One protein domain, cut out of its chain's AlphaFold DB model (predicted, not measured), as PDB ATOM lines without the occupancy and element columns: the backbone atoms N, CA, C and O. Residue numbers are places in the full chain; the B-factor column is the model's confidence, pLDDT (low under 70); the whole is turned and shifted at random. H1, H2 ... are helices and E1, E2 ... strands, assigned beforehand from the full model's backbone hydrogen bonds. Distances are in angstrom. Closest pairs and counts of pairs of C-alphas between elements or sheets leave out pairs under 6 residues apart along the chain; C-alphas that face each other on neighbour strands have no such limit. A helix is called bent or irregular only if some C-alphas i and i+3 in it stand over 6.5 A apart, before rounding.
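Overview. This is residues 56 to 155 and 166 to 180 of the 192 residues of an uncharacterized protein of Nitrosopumilales archaeon (UniProt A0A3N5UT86). One helix, H3, packs on two small sheets, E1 E4 E3 and the strongly twisted E5 E2 E8, and from this body a two-stranded arm of E6 and E7 reaches away, drawn out further by residues 149 to 155. H2 lies toward the opposite end of the long axis and meets H3 in a corner, while short H1 is farthest from the mean of the C-alphas. The printed part has 115 residues, with three named helices and eight named strands in the order H1 E1 H2 E2 E3 E4 E5 H3 E6 E7 E8; the class is mixed, helices and strands, and the three sheets are antiparallel. The whole is loose, with a radius of gyration of the C-alphas of 17.9 A, and flat, spanning 61 by 42 by 22 A.

Arrangement. H1, residues 56 to 60, has a short link to E1, residues 68 to 70; in that link residues 62 to 63 pair, parallel, with residues 128 to 129 of E5, residues 128 to 131. E1 is an edge strand beside E4, residues 117 to 122, with N 70 and O 117 at 2.8 A. E4 forms a hairpin with E3, residues 105 to 109, with N 105 and O 122 at 2.8 A. E2, residues 90 to 97, bends by 52 degrees at residue 93. Its residues 90 to 93 pair with E5, N 91 and O 130 being 2.9 A apart, and its residues 93 to 97 with E8, residues 175 to 179, N 94 and O 178 being 2.8 A apart. H3, residues 132 to 140, is on both sheets; its height over E1 E4 E3 is 9.7 A, and it lies over E4 and E3, across the strands at 66 degrees to E3 on the local plane. Its closest C-alphas to E8 are Lys 139 and Asp 176, 5.2 A. H2, residues 78 to 88, and H3 touch only at their ends, closest at the C-alphas of Gln 87 and Arg 132, 5.0 A, about perpendicular at 81 degrees. E6, residues 142 to 148, is antiparallel to E7, residues 166 to 173, with N 147 and O 167 at 3.0 A. Every O i to N i+4 pair is within hydrogen-bond range in H1 and H3, and 5 of 7 in H2.

Along the chain. H1 begins at C-alpha 56, (0.425, 111.036, 125.626). H2, 14.8 A long, is irregular, C-alphas 79 and 82 being 7.7 A apart. E2 is 20.5 A long, E6 and E7 19.4 A each. E8 ends at C-alpha 179, (8.292, 128.388, 115.432).

Size, cuts and confidence. The C-alphas farthest apart, Glu 78 and Ser 155, are 63.3 A apart. Residues 156 to 165 are not printed, a gap of 20.2 A between C-alphas 155 and 166. Of the links printed whole, none is long. Residues 56 to 61, 102, 142 to 147, 149 to 155 and 166 to 174 have pLDDT under 70.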
ATOM      1  N   ILE A  56       0.096 111.187 127.053       54.66
ATOM      2  CA  ILE A  56       0.425 111.036 125.626       54.66
ATOM      3  C   ILE A  56       0.829 112.387 125.009       54.66
ATOM      4  O   ILE A  56       1.732 112.447 124.182       54.66
ATOM      5  N   GLU A  57       0.196 113.491 125.404       54.03
ATOM      6  CA  GLU A  57       0.587 114.836 124.959       54.03
ATOM      7  C   GLU A  57       1.897 115.302 125.603       54.03
ATOM      8  O   GLU A  57       2.783 115.778 124.897       54.03
ATOM      9  N   LYS A  58       2.082 115.079 126.909       54.44
ATOM     10  CA  LYS A  58       3.346 115.387 127.601       54.44
ATOM     11  C   LYS A  58       4.520 114.541 127.108       54.44
ATOM     12  O   LYS A  58       5.645 115.024 127.112       54.44
ATOM     13  N   SER A  59       4.278 113.306 126.667       52.94
ATOM     14  CA  SER A  59       5.319 112.455 126.069       52.94
ATOM     15  C   SER A  59       5.675 112.839 124.628       52.94
ATOM     16  O   SER A  59       6.736 112.443 124.147       52.94
ATOM     17  N   LYS A  60       4.841 113.635 123.941       58.34
ATOM     18  CA  LYS A  60       5.184 114.228 122.636       58.34
ATOM     19  C   LYS A  60       6.065 115.469 122.771       58.34
ATOM     20  O   LYS A  60       6.862 115.733 121.874       58.34
ATOM     21  N   ASP A  61       5.925 116.219 123.861       64.81
ATOM     22  CA  ASP A  61       6.698 117.436 124.093       64.81
ATOM     23  C   ASP A  61       8.114 117.090 124.591       64.81
ATOM     24  O   ASP A  61       8.354 116.848 125.774       64.81
ATOM     25  N   VAL A  62       9.081 117.058 123.669       79.19
ATOM     26  CA  VAL A  62      10.489 116.767 123.981       79.19
ATOM     27  C   VAL A  62      11.162 118.013 124.559       79.19
ATOM     28  O   VAL A  62      11.531 118.924 123.818       79.19
ATOM     29  N   TYR A  63      11.346 118.045 125.880       84.94
ATOM     30  CA  TYR A  63      12.158 119.059 126.561       84.94
ATOM     31  C   TYR A  63      13.633 118.679 126.516       84.94
ATOM     32  O   TYR A  63      14.054 117.685 127.111       84.94
ATOM     33  N   LEU A  64      14.424 119.485 125.817       87.19
ATOM     34  CA  LEU A  64      15.849 119.249 125.668       87.19
ATOM     35  C   LEU A  64      16.614 119.758 126.884       87.19
ATOM     36  O   LEU A  64      16.334 120.822 127.428       87.19
ATOM     37  N   LYS A  65      17.619 118.986 127.282       88.75
ATOM     38  CA  LYS A  65      18.627 119.383 128.262       88.75
ATOM     39  C   LYS A  65      19.991 119.357 127.577       88.75
ATOM     40  O   LYS A  65      20.177 118.544 126.666       88.75
ATOM     41  N   PRO A  66      20.944 120.195 128.006       91.56
ATOM     42  CA  PRO A  66      22.295 120.116 127.482       91.56
ATOM     43  C   PRO A  66      22.885 118.739 127.808       91.56
ATOM     44  O   PRO A  66      22.762 118.242 128.929       91.56
ATOM     45  N   LYS A  67      23.516 118.114 126.814       91.75
ATOM     46  CA  LYS A  67      24.196 116.818 126.944       91.75
ATOM     47  C   LYS A  67      25.437 116.945 127.817       91.75
ATOM     48  O   LYS A  67      25.751 116.046 128.595       91.75
ATOM     49  N   ARG A  68      26.149 118.062 127.673       90.00
ATOM     50  CA  ARG A  68      27.379 118.352 128.406       90.00
ATOM     51  C   ARG A  68      27.441 119.825 128.764       90.00
ATOM     52  O   ARG A  68      27.010 120.677 127.996       90.00
ATOM     53  N   THR A  69      28.030 120.116 129.915       92.62
ATOM     54  CA  THR A  69      28.214 121.479 130.411       92.62
ATOM     55  C   THR A  69      29.651 121.634 130.888       92.62
ATOM     56  O   THR A  69      30.138 120.831 131.681       92.62
ATOM     57  N   ILE A  70      30.339 122.658 130.390       91.44
ATOM     58  CA  ILE A  70      31.704 123.020 130.777       91.44
ATOM     59  C   ILE A  70      31.620 124.331 131.549       91.44
ATOM     60  O   ILE A  70      31.147 125.337 131.017       91.44
ATOM     61  N   SER A  71      32.061 124.330 132.805       89.12
ATOM     62  CA  SER A  71      32.031 125.528 133.644       89.12
ATOM     63  C   SER A  71      32.897 126.648 133.062       89.12
ATOM     64  O   SER A  71      33.945 126.412 132.460       89.12
ATOM     65  N   SER A  72      32.452 127.891 133.242       88.44
ATOM     66  CA  SER A  72      33.241 129.071 132.893       88.44
ATOM     67  C   SER A  72      33.937 129.624 134.129       88.44
ATOM     68  O   SER A  72      33.388 129.604 135.228       88.44
ATOM     69  N   ARG A  73      35.155 130.130 133.936       88.50
ATOM     70  CA  ARG A  73      35.932 130.815 134.979       88.50
ATOM     71  C   ARG A  73      35.560 132.296 135.111       88.50
ATOM     72  O   ARG A  73      35.860 132.924 136.123       88.50
ATOM     73  N   GLU A  74      34.950 132.864 134.077       88.69
ATOM     74  CA  GLU A  74      34.550 134.270 134.037       88.69
ATOM     75  C   GLU A  74      33.362 134.525 134.971       88.69
ATOM     76  O   GLU A  74      32.512 133.658 135.163       88.69
ATOM     77  N   LYS A  75      33.270 135.735 135.526       87.81
ATOM     78  CA  LYS A  75      32.081 136.153 136.277       87.81
ATOM     79  C   LYS A  75      30.980 136.575 135.307       87.81
ATOM     80  O   LYS A  75      31.265 137.212 134.293       87.81
ATOM     81  N   PHE A  76      29.735 136.236 135.632       88.38
ATOM     82  CA  PHE A  76      28.582 136.695 134.865       88.38
ATOM     83  C   PHE A  76      28.432 138.214 134.994       88.38
ATOM     84  O   PHE A  76      28.548 138.768 136.088       88.38
ATOM     85  N   ASN A  77      28.184 138.885 133.873       88.56
ATOM     86  CA  ASN A  77      27.985 140.327 133.855       88.56
ATOM     87  C   ASN A  77      26.506 140.654 134.107       88.56
ATOM     88  O   ASN A  77      25.653 140.387 133.265       88.56
ATOM     89  N   GLU A  78      26.217 141.278 135.249       88.06
ATOM     90  CA  GLU A  78      24.851 141.585 135.690       88.06
ATOM     91  C   GLU A  78      24.084 142.523 134.749       88.06
ATOM     92  O   GLU A  78      22.858 142.480 134.728       88.06
ATOM     93  N   LYS A  79      24.776 143.311 133.914       89.50
ATOM     94  CA  LYS A  79      24.127 144.198 132.934       89.50
ATOM     95  C   LYS A  79      23.259 143.449 131.922       89.50
ATOM     96  O   LYS A  79      22.308 144.022 131.410       89.50
ATOM     97  N   TYR A  80      23.577 142.184 131.648       87.69
ATOM     98  CA  TYR A  80      22.839 141.345 130.701       87.69
ATOM     99  C   TYR A  80      21.840 140.415 131.395       87.69
ATOM    100  O   TYR A  80      21.372 139.462 130.784       87.69
ATOM    101  N   ARG A  81      21.524 140.630 132.679       86.88
ATOM    102  CA  ARG A  81      20.664 139.715 133.445       86.88
ATOM    103  C   ARG A  81      19.258 139.592 132.857       86.88
ATOM    104  O   ARG A  81      18.735 138.484 132.794       86.88
ATOM    105  N   ASP A  82      18.680 140.698 132.404       88.88
ATOM    106  CA  ASP A  82      17.333 140.700 131.826       88.88
ATOM    107  C   ASP A  82      17.306 139.974 130.478       88.88
ATOM    108  O   ASP A  82      16.467 139.104 130.250       88.88
ATOM    109  N   GLU A  83      18.294 140.250 129.624       88.56
ATOM    110  CA  GLU A  83      18.462 139.564 128.342       88.56
ATOM    111  C   GLU A  83      18.752 138.071 128.534       88.56
ATOM    112  O   GLU A  83      18.207 137.228 127.826       88.56
ATOM    113  N   TYR A  84      19.554 137.727 129.541       87.94
ATOM    114  CA  TYR A  84      19.822 136.347 129.922       87.94
ATOM    115  C   TYR A  84      18.550 135.609 130.326       87.94
ATOM    116  O   TYR A  84      18.319 134.494 129.854       87.94
ATOM    117  N   ASN A  85      17.718 136.217 131.172       87.94
ATOM    118  CA  ASN A  85      16.458 135.613 131.592       87.94
ATOM    119  C   ASN A  85      15.550 135.367 130.383       87.94
ATOM    120  O   ASN A  85      15.050 134.256 130.228       87.94
ATOM    121  N   PHE A  86      15.429 136.354 129.493       88.12
ATOM    122  CA  PHE A  86      14.640 136.247 128.267       88.12
ATOM    123  C   PHE A  86      15.165 135.172 127.304       88.12
ATOM    124  O   PHE A  86      14.401 134.386 126.742       88.12
ATOM    125  N   GLN A  87      16.483 135.093 127.112       86.81
ATOM    126  CA  GLN A  87      17.097 134.099 126.233       86.81
ATOM    127  C   GLN A  87      17.033 132.674 126.804       86.81
ATOM    128  O   GLN A  87      17.047 131.702 126.044       86.81
ATOM    129  N   LYS A  88      16.972 132.529 128.131       88.38
ATOM    130  CA  LYS A  88      16.867 131.233 128.815       88.38
ATOM    131  C   LYS A  88      15.450 130.652 128.788       88.38
ATOM    132  O   LYS A  88      15.282 129.467 129.076       88.38
ATOM    133  N   GLU A  89      14.446 131.450 128.432       87.19
ATOM    134  CA  GLU A  89      13.076 130.971 128.258       87.19
ATOM    135  C   GLU A  89      13.022 129.829 127.240       87.19
ATOM    136  O   GLU A  89      13.575 129.919 126.139       87.19
ATOM    137  N   TYR A  90      12.344 128.745 127.617       88.69
ATOM    138  CA  TYR A  90      12.126 127.613 126.729       88.69
ATOM    139  C   TYR A  90      11.038 127.959 125.721       88.69
ATOM    140  O   TYR A  90       9.933 128.363 126.084       88.69
ATOM    141  N   VAL A  91      11.353 127.755 124.450       87.25
ATOM    142  CA  VAL A  91      10.447 127.986 123.331       87.25
ATOM    143  C   VAL A  91      10.286 126.706 122.527       87.25
ATOM    144  O   VAL A  91      11.215 125.903 122.414       87.25
ATOM    145  N   GLN A  92       9.092 126.522 121.970       88.81
ATOM    146  CA  GLN A  92       8.792 125.395 121.099       88.81
ATOM    147  C   GLN A  92       9.158 125.739 119.653       88.81
ATOM    148  O   GLN A  92       8.658 126.716 119.090       88.81
ATOM    149  N   PHE A  93      10.002 124.924 119.030       88.38
ATOM    150  CA  PHE A  93      10.349 125.060 117.616       88.38
ATOM    151  C   PHE A  93      10.569 123.696 116.962       88.38
ATOM    152  O   PHE A  93      10.786 122.690 117.635       88.38
ATOM    153  N   ILE A  94      10.494 123.664 115.635       88.88
ATOM    154  CA  ILE A  94      10.846 122.509 114.813       88.88
ATOM    155  C   ILE A  94      12.230 122.783 114.208       88.88
ATOM    156  O   ILE A  94      12.353 123.661 113.351       88.88
ATOM    157  N   PRO A  95      13.281 122.095 114.683       86.69
ATOM    158  CA  PRO A  95      14.596 122.114 114.066       86.69
ATOM    159  C   PRO A  95      14.563 121.344 112.746       86.69
ATOM    160  O   PRO A  95      14.181 120.170 112.690       86.69
ATOM    161  N   GLU A  96      15.019 122.001 111.693       84.06
ATOM    162  CA  GLU A  96      15.141 121.421 110.365       84.06
ATOM    163  C   GLU A  96      16.595 121.441 109.915       84.06
ATOM    164  O   GLU A  96      17.305 122.433 110.079       84.06
ATOM    165  N   HIS A  97      17.018 120.338 109.305       82.75
ATOM    166  CA  HIS A  97      18.258 120.268 108.556       82.75
ATOM    167  C   HIS A  97      17.891 120.108 107.080       82.75
ATOM    168  O   HIS A  97      17.393 119.068 106.656       82.75
ATOM    169  N   ARG A  98      18.118 121.157 106.287       75.94
ATOM    170  CA  ARG A  98      17.666 121.245 104.891       75.94
ATOM    171  C   ARG A  98      18.448 120.342 103.935       75.94
ATOM    172  O   ARG A  98      17.902 119.937 102.919       75.94
ATOM    173  N   GLU A  99      19.710 120.032 104.245       71.31
ATOM    174  CA  GLU A  99      20.545 119.160 103.397       71.31
ATOM    175  C   GLU A  99      20.585 117.683 103.825       71.31
ATOM    176  O   GLU A  99      20.524 116.809 102.967       71.31
ATOM    177  N   ILE A 100      20.701 117.391 105.126       71.81
ATOM    178  CA  ILE A 100      20.831 116.032 105.658       71.81
ATOM    179  C   ILE A 100      19.603 115.726 106.515       71.81
ATOM    180  O   ILE A 100      19.458 116.215 107.633       71.81
ATOM    181  N   ILE A 101      18.683 114.941 105.960       74.69
ATOM    182  CA  ILE A 101      17.399 114.633 106.594       74.69
ATOM    183  C   ILE A 101      17.597 113.536 107.647       74.69
ATOM    184  O   ILE A 101      18.100 112.459 107.338       74.69
ATOM    185  N   GLY A 102      17.135 113.786 108.875       67.44
ATOM    186  CA  GLY A 102      17.053 112.781 109.942       67.44
ATOM    187  C   GLY A 102      18.255 112.711 110.888       67.44
ATOM    188  O   GLY A 102      18.190 111.982 111.876       67.44
ATOM    189  N   GLU A 103      19.316 113.482 110.646       80.75
ATOM    190  CA  GLU A 103      20.442 113.587 111.581       80.75
ATOM    191  C   GLU A 103      20.151 114.567 112.725       80.75
ATOM    192  O   GLU A 103      19.430 115.555 112.563       80.75
ATOM    193  N   SER A 104      20.707 114.296 113.908       85.56
ATOM    194  CA  SER A 104      20.647 115.219 115.041       85.56
ATOM    195  C   SER A 104      21.642 116.363 114.865       85.56
ATOM    196  O   SER A 104      22.797 116.137 114.516       85.56
ATOM    197  N   ILE A 105      21.221 117.584 115.182       87.31
ATOM    198  CA  ILE A 105      22.099 118.753 115.187       87.31
ATOM    199  C   ILE A 105      22.880 118.758 116.501       87.31
ATOM    200  O   ILE A 105      22.286 118.843 117.577       87.31
ATOM    201  N   GLU A 106      24.205 118.709 116.409       89.81
ATOM    202  CA  GLU A 106      25.105 118.903 117.545       89.81
ATOM    203  C   GLU A 106      25.666 120.328 117.522       89.81
ATOM    204  O   GLU A 106      26.225 120.772 116.516       89.81
ATOM    205  N   LEU A 107      25.505 121.077 118.615       90.25
ATOM    206  CA  LEU A 107      25.985 122.456 118.687       90.25
ATOM    207  C   LEU A 107      26.464 122.850 120.080       90.25
ATOM    208  O   LEU A 107      26.006 122.331 121.095       90.25
ATOM    209  N   TRP A 108      27.371 123.824 120.108       91.44
ATOM    210  CA  TRP A 108      27.865 124.451 121.328       91.44
ATOM    211  C   TRP A 108      27.308 125.861 121.472       91.44
ATOM    212  O   TRP A 108      27.354 126.662 120.532       91.44
ATOM    213  N   THR A 109      26.835 126.184 122.671       90.31
ATOM    214  CA  THR A 109      26.324 127.513 123.015       90.31
ATOM    215  C   THR A 109      27.024 128.062 124.245       90.31
ATOM    216  O   THR A 109      27.115 127.395 125.274       90.31
ATOM    217  N   LYS A 110      27.463 129.317 124.150       90.69
ATOM    218  CA  LYS A 110      27.868 130.161 125.278       90.69
ATOM    219  C   LYS A 110      27.448 131.605 124.952       90.69
ATOM    220  O   LYS A 110      28.292 132.384 124.517       90.69
ATOM    221  N   PRO A 111      26.148 131.948 125.052       86.19
ATOM    222  CA  PRO A 111      25.652 133.242 124.571       86.19
ATOM    223  C   PRO A 111      26.128 134.431 125.419       86.19
ATOM    224  O   PRO A 111      26.297 135.519 124.884       86.19
ATOM    225  N   PHE A 112      26.422 134.225 126.710       88.31
ATOM    226  CA  PHE A 112      26.885 135.285 127.610       88.31
ATOM    227  C   PHE A 112      28.215 134.939 128.287       88.31
ATOM    228  O   PHE A 112      28.511 133.777 128.590       88.31
ATOM    229  N   ALA A 113      29.008 135.975 128.573       85.06
ATOM    230  CA  ALA A 113      30.221 135.859 129.376       85.06
ATOM    231  C   ALA A 113      29.893 135.380 130.801       85.06
ATOM    232  O   ALA A 113      28.883 135.767 131.389       85.06
ATOM    233  N   GLY A 114      30.746 134.518 131.354       83.94
ATOM    234  CA  GLY A 114      30.536 133.930 132.682       83.94
ATOM    235  C   GLY A 114      29.498 132.810 132.775       83.94
ATOM    236  O   GLY A 114      29.369 132.201 133.833       83.94
ATOM    237  N   MET A 115      28.813 132.464 131.684       87.31
ATOM    238  CA  MET A 115      28.005 131.245 131.637       87.31
ATOM    239  C   MET A 115      28.828 130.023 131.245       87.31
ATOM    240  O   MET A 115      29.804 130.170 130.500       87.31
ATOM    241  N   PRO A 116      28.433 128.819 131.692       88.44
ATOM    242  CA  PRO A 116      29.037 127.602 131.187       88.44
ATOM    243  C   PRO A 116      28.795 127.450 129.678       88.44
ATOM    244  O   PRO A 116      27.790 127.917 129.141       88.44
ATOM    245  N   ALA A 117      29.730 126.790 128.998       91.62
ATOM    246  CA  ALA A 117      29.520 126.351 127.628       91.62
ATOM    247  C   ALA A 117      28.709 125.052 127.643       91.62
ATOM    248  O   ALA A 117      29.063 124.101 128.342       91.62
ATOM    249  N   GLU A 118      27.628 125.014 126.877       92.12
ATOM    250  CA  GLU A 118      26.676 123.907 126.855       92.12
ATOM    251  C   GLU A 118      26.668 123.235 125.479       92.12
ATOM    252  O   GLU A 118      26.611 123.907 124.447       92.12
ATOM    253  N   GLU A 119      26.752 121.907 125.481       92.44
ATOM    254  CA  GLU A 119      26.623 121.041 124.310       92.44
ATOM    255  C   GLU A 119      25.170 120.593 124.181       92.44
ATOM    256  O   GLU A 119      24.604 120.013 125.112       92.44
ATOM    257  N   TRP A 120      24.588 120.810 123.011       92.69
ATOM    258  CA  TRP A 120      23.213 120.457 122.699       92.69
ATOM    259  C   TRP A 120      23.181 119.415 121.594       92.69
ATOM    260  O   TRP A 120      23.865 119.563 120.584       92.69
ATOM    261  N   VAL A 121      22.354 118.389 121.786       91.31
ATOM    262  CA  VAL A 121      22.018 117.405 120.754       91.31
ATOM    263  C   VAL A 121      20.528 117.513 120.496       91.31
ATOM    264  O   VAL A 121      19.712 117.262 121.384       91.31
ATOM    265  N   ILE A 122      20.182 117.949 119.291       89.56
ATOM    266  CA  ILE A 122      18.834 118.386 118.943       89.56
ATOM    267  C   ILE A 122      18.304 117.465 117.842       89.56
ATOM    268  O   ILE A 122      18.865 117.450 116.744       89.56
ATOM    269  N   PRO A 123      17.245 116.681 118.096       88.88
ATOM    270  CA  PRO A 123      16.657 115.825 117.073       88.88
ATOM    271  C   PRO A 123      15.942 116.679 116.023       88.88
ATOM    272  O   PRO A 123      15.204 117.593 116.380       88.88
ATOM    273  N   THR A 124      16.137 116.379 114.739       88.06
ATOM    274  CA  THR A 124      15.495 117.102 113.630       88.06
ATOM    275  C   THR A 124      14.110 116.547 113.295       88.06
ATOM    276  O   THR A 124      13.785 115.394 113.593       88.06
ATOM    277  N   GLY A 125      13.260 117.382 112.690       81.62
ATOM    278  CA  GLY A 125      11.961 116.973 112.139       81.62
ATOM    279  C   GLY A 125      10.857 116.706 113.170       81.62
ATOM    280  O   GLY A 125       9.788 116.216 112.809       81.62
ATOM    281  N   LYS A 126      11.084 117.019 114.449       84.00
ATOM    282  CA  LYS A 126      10.086 116.921 115.526       84.00
ATOM    283  C   LYS A 126      10.027 118.230 116.312       84.00
ATOM    284  O   LYS A 126      11.060 118.875 116.451       84.00
ATOM    285  N   PRO A 127       8.861 118.626 116.849       86.31
ATOM    286  CA  PRO A 127       8.778 119.786 117.723       86.31
ATOM    287  C   PRO A 127       9.535 119.513 119.025       86.31
ATOM    288  O   PRO A 127       9.303 118.503 119.692       86.31
ATOM    289  N   VAL A 128      10.433 120.421 119.387       89.06
ATOM    290  CA  VAL A 128      11.231 120.353 120.613       89.06
ATOM    291  C   VAL A 128      11.096 121.643 121.402       89.06
ATOM    292  O   VAL A 128      10.849 122.716 120.848       89.06
ATOM    293  N   TRP A 129      11.285 121.525 122.707       89.81
ATOM    294  CA  TRP A 129      11.387 122.640 123.630       89.81
ATOM    295  C   TRP A 129      12.849 122.822 124.028       89.81
ATOM    296  O   TRP A 129      13.444 121.935 124.640       89.81
ATOM    297  N   ALA A 130      13.423 123.975 123.701       90.38
ATOM    298  CA  ALA A 130      14.771 124.354 124.119       90.38
ATOM    299  C   ALA A 130      14.856 125.869 124.365       90.38
ATOM    300  O   ALA A 130      13.956 126.605 123.947       90.38
ATOM    301  N   PRO A 131      15.907 126.354 125.052       92.06
ATOM    302  CA  PRO A 131      16.091 127.780 125.288       92.06
ATOM    303  C   PRO A 131      16.119 128.591 123.988       92.06
ATOM    304  O   PRO A 131      16.639 128.132 122.966       92.06
ATOM    305  N   ARG A 132      15.616 129.824 124.028       89.75
ATOM    306  CA  ARG A 132      15.557 130.725 122.866       89.75
ATOM    307  C   ARG A 132      16.914 130.915 122.190       89.75
ATOM    308  O   ARG A 132      16.989 130.827 120.964       89.75
ATOM    309  N   TYR A 133      17.986 131.081 122.965       91.19
ATOM    310  CA  TYR A 133      19.330 131.237 122.394       91.19
ATOM    311  C   TYR A 133      19.783 130.010 121.587       91.19
ATOM    312  O   TYR A 133      20.597 130.145 120.676       91.19
ATOM    313  N   VAL A 134      19.275 128.807 121.892       91.12
ATOM    314  CA  VAL A 134      19.575 127.592 121.120       91.12
ATOM    315  C   VAL A 134      18.922 127.694 119.746       91.12
ATOM    316  O   VAL A 134      19.592 127.496 118.737       91.12
ATOM    317  N   ALA A 135      17.645 128.076 119.693       89.19
ATOM    318  CA  ALA A 135      16.922 128.273 118.437       89.19
ATOM    319  C   ALA A 135      17.572 129.360 117.561       89.19
ATOM    320  O   ALA A 135      17.751 129.178 116.356       89.19
ATOM    321  N   GLU A 136      17.974 130.478 118.166       88.00
ATOM    322  CA  GLU A 136      18.690 131.555 117.474       88.00
ATOM    323  C   GLU A 136      20.061 131.097 116.971       88.00
ATOM    324  O   GLU A 136      20.443 131.401 115.838       88.00
ATOM    325  N   ARG A 137      20.784 130.301 117.769       88.56
ATOM    326  CA  ARG A 137      22.078 129.753 117.362       88.56
ATOM    327  C   ARG A 137      21.949 128.828 116.158       88.56
ATOM    328  O   ARG A 137      22.766 128.944 115.253       88.56
ATOM    329  N   ILE A 138      20.924 127.973 116.118       87.88
ATOM    330  CA  ILE A 138      20.632 127.102 114.965       87.88
ATOM    331  C   ILE A 138      20.441 127.944 113.701       87.88
ATOM    332  O   ILE A 138      21.067 127.654 112.685       87.88
ATOM    333  N   LYS A 139      19.653 129.025 113.773       84.00
ATOM    334  CA  LYS A 139      19.448 129.935 112.633       84.00
ATOM    335  C   LYS A 139      20.732 130.628 112.186       84.00
ATOM    336  O   LYS A 139      20.901 130.870 110.997       84.00
ATOM    337  N   GLY A 140      21.623 130.948 113.125       78.31
ATOM    338  CA  GLY A 140      22.919 131.569 112.843       78.31
ATOM    339  C   GLY A 140      23.981 130.617 112.279       78.31
ATOM    340  O   GLY A 140      25.006 131.085 111.783       78.31
ATOM    341  N   CYS A 141      23.769 129.299 112.337       75.81
ATOM    342  CA  CYS A 141      24.694 128.303 111.800       75.81
ATOM    343  C   CYS A 141      24.569 128.197 110.270       75.81
ATOM    344  O   CYS A 141      23.963 127.272 109.727       75.81
ATOM    345  N   ASN A 142      25.186 129.150 109.571       67.50
ATOM    346  CA  ASN A 142      25.360 129.109 108.123       67.50
ATOM    347  C   ASN A 142      26.645 128.359 107.770       67.50
ATOM    348  O   ASN A 142      27.707 128.650 108.320       67.50
ATOM    349  N   TYR A 143      26.559 127.423 106.826       64.44
ATOM    350  CA  TYR A 143      27.730 126.724 106.308       64.44
ATOM    351  C   TYR A 143      28.039 127.207 104.896       64.44
ATOM    352  O   TYR A 143      27.150 127.399 104.065       64.44
ATOM    353  N   HIS A 144      29.326 127.387 104.623       64.31
ATOM    354  CA  HIS A 144      29.808 127.662 103.281       64.31
ATOM    355  C   HIS A 144      29.830 126.357 102.486       64.31
ATOM    356  O   HIS A 144      30.442 125.376 102.914       64.31
ATOM    357  N   ARG A 145      29.190 126.346 101.314       62.41
ATOM    358  CA  ARG A 145      29.419 125.289 100.332       62.41
ATOM    359  C   ARG A 145      30.664 125.651  99.530       62.41
ATOM    360  O   ARG A 145      30.677 126.664  98.832       62.41
ATOM    361  N   PHE A 146      31.695 124.825  99.642       64.69
ATOM    362  CA  PHE A 146      32.895 124.948  98.823       64.69
ATOM    363  C   PHE A 146      32.753 124.089  97.569       64.69
ATOM    364  O   PHE A 146      32.335 122.932  97.648       64.69
ATOM    365  N   VAL A 147      33.108 124.655  96.421       67.75
ATOM    366  CA  VAL A 147      33.193 123.946  95.142       67.75
ATOM    367  C   VAL A 147      34.575 124.226  94.547       67.75
ATOM    368  O   VAL A 147      35.080 125.350  94.624       67.75
ATOM    369  N   MET A 148      35.221 123.204  93.978       71.38
ATOM    370  CA  MET A 148      36.461 123.401  93.226       71.38
ATOM    371  C   MET A 148      36.138 124.077  91.892       71.38
ATOM    372  O   MET A 148      35.427 123.510  91.067       71.38
ATOM    373  N   GLN A 149      36.670 125.281  91.668       66.50
ATOM    374  CA  GLN A 149      36.442 126.028  90.424       66.50
ATOM    375  C   GLN A 149      37.384 125.623  89.281       66.50
ATOM    376  O   GLN A 149      37.192 126.047  88.146       66.50
ATOM    377  N   GLN A 150      38.394 124.791  89.551       59.88
ATOM    378  CA  GLN A 150      39.376 124.360  88.556       59.88
ATOM    379  C   GLN A 150      39.531 122.838  88.571       59.88
ATOM    380  O   GLN A 150      40.310 122.289  89.343       59.88
ATOM    381  N   ASN A 151      38.812 122.154  87.680       56.41
ATOM    382  CA  ASN A 151      39.081 120.755  87.351       56.41
ATOM    383  C   ASN A 151      40.207 120.693  86.311       56.41
ATOM    384  O   ASN A 151      39.957 120.467  85.128       56.41
ATOM    385  N   VAL A 152      41.456 120.906  86.727       50.94
ATOM    386  CA  VAL A 152      42.602 120.521  85.892       50.94
ATOM    387  C   VAL A 152      42.911 119.061  86.211       50.94
ATOM    388  O   VAL A 152      43.639 118.757  87.151       50.94
ATOM    389  N   MET A 153      42.320 118.133  85.452       49.06
ATOM    390  CA  MET A 153      42.777 116.742  85.464       49.06
ATOM    391  C   MET A 153      44.173 116.701  84.845       49.06
ATOM    392  O   MET A 153      44.319 116.671  83.624       49.06
ATOM    393  N   THR A 154      45.220 116.670  85.666       49.06
ATOM    394  CA  THR A 154      46.522 116.193  85.201       49.06
ATOM    395  C   THR A 154      46.407 114.686  85.011       49.06
ATOM    396  O   THR A 154      46.498 113.908  85.961       49.06
ATOM    397  N   SER A 155      46.104 114.270  83.780       48.16
ATOM    398  CA  SER A 155      46.048 112.865  83.405       48.16
ATOM    399  C   SER A 155      47.444 112.261  83.504       48.16
ATOM    400  O   SER A 155      48.262 112.470  82.619       48.16
ATOM    401  N   MET A 166      39.708 126.363  95.892       64.31
ATOM    402  CA  MET A 166      38.361 126.221  96.441       64.31
ATOM    403  C   MET A 166      37.723 127.601  96.526       64.31
ATOM    404  O   MET A 166      38.251 128.485  97.200       64.31
ATOM    405  N   ALA A 167      36.582 127.778  95.870       65.62
ATOM    406  CA  ALA A 167      35.775 128.977  96.023       65.62
ATOM    407  C   ALA A 167      34.514 128.654  96.826       65.62
ATOM    408  O   ALA A 167      33.972 127.546  96.755       65.62
ATOM    409  N   VAL A 168      34.050 129.632  97.603       61.62
ATOM    410  CA  VAL A 168      32.722 129.581  98.217       61.62
ATOM    411  C   VAL A 168      31.717 129.863  97.109       61.62
ATOM    412  O   VAL A 168      31.688 130.967  96.577       61.62
ATOM    413  N   ASP A 169      30.930 128.856  96.754       62.69
ATOM    414  CA  ASP A 169      29.943 128.947  95.677       62.69
ATOM    415  C   ASP A 169      28.693 129.695  96.164       62.69
ATOM    416  O   ASP A 169      28.288 130.718  95.618       62.69
ATOM    417  N   THR A 170      28.134 129.248  97.293       62.38
ATOM    418  CA  THR A 170      26.924 129.831  97.887       62.38
ATOM    419  C   THR A 170      26.929 129.697  99.408       62.38
ATOM    420  O   THR A 170      27.308 128.650  99.944       62.38
ATOM    421  N   THR A 171      26.440 130.718 100.117       61.72
ATOM    422  CA  THR A 171      26.068 130.615 101.536       61.72
ATOM    423  C   THR A 171      24.616 130.163 101.633       61.72
ATOM    424  O   THR A 171      23.703 130.966 101.444       61.72
ATOM    425  N   VAL A 172      24.395 128.878 101.899       64.50
ATOM    426  CA  VAL A 172      23.049 128.336 102.104       64.50
ATOM    427  C   VAL A 172      22.833 128.129 103.595       64.50
ATOM    428  O   VAL A 172      23.661 127.532 104.285       64.50
ATOM    429  N   GLN A 173      21.706 128.620 104.103       64.06
ATOM    430  CA  GLN A 173      21.274 128.319 105.461       64.06
ATOM    431  C   GLN A 173      20.833 126.853 105.512       64.06
ATOM    432  O   GLN A 173      19.794 126.487 104.960       64.06
ATOM    433  N   ARG A 174      21.664 125.998 106.119       67.94
ATOM    434  CA  ARG A 174      21.421 124.548 106.198       67.94
ATOM    435  C   ARG A 174      20.481 124.170 107.328       67.94
ATOM    436  O   ARG A 174      19.753 123.192 107.193       67.94
ATOM    437  N   LEU A 175      20.539 124.910 108.427       76.38
ATOM    438  CA  LEU A 175      19.779 124.634 109.634       76.38
ATOM    439  C   LEU A 175      18.745 125.731 109.852       76.38
ATOM    440  O   LEU A 175      19.045 126.914 109.688       76.38
ATOM    441  N   ASP A 176      17.539 125.339 110.237       76.81
ATOM    442  CA  ASP A 176      16.465 126.268 110.560       76.81
ATOM    443  C   ASP A 176      15.764 125.850 111.854       76.81
ATOM    444  O   ASP A 176      15.824 124.697 112.281       76.81
ATOM    445  N   ALA A 177      15.114 126.813 112.492       78.31
ATOM    446  CA  ALA A 177      14.305 126.616 113.683       78.31
ATOM    447  C   ALA A 177      12.962 127.321 113.471       78.31
ATOM    448  O   ALA A 177      12.813 128.526 113.714       78.31
ATOM    449  N   LEU A 178      11.978 126.568 112.985       80.81
ATOM    450  CA  LEU A 178      10.654 127.100 112.688       80.81
ATOM    451  C   LEU A 178       9.822 127.177 113.973       80.81
ATOM    452  O   LEU A 178       9.751 126.190 114.706       80.81
ATOM    453  N   PRO A 179       9.181 128.316 114.281       80.19
ATOM    454  CA  PRO A 179       8.292 128.388 115.432       80.19
ATOM    455  C   PRO A 179       7.106 127.442 115.230       80.19
ATOM    456  O   PRO A 179       6.517 127.391 114.149       80.19
ATOM    457  N   VAL A 180       6.721 126.709 116.275       73.06
ATOM    458  CA  VAL A 180       5.484 125.922 116.227       73.06
ATOM    459  C   VAL A 180       4.307 126.877 116.406       73.06
ATOM    460  O   VAL A 180       4.229 127.593 117.400       73.06
TER     461      VAL A 180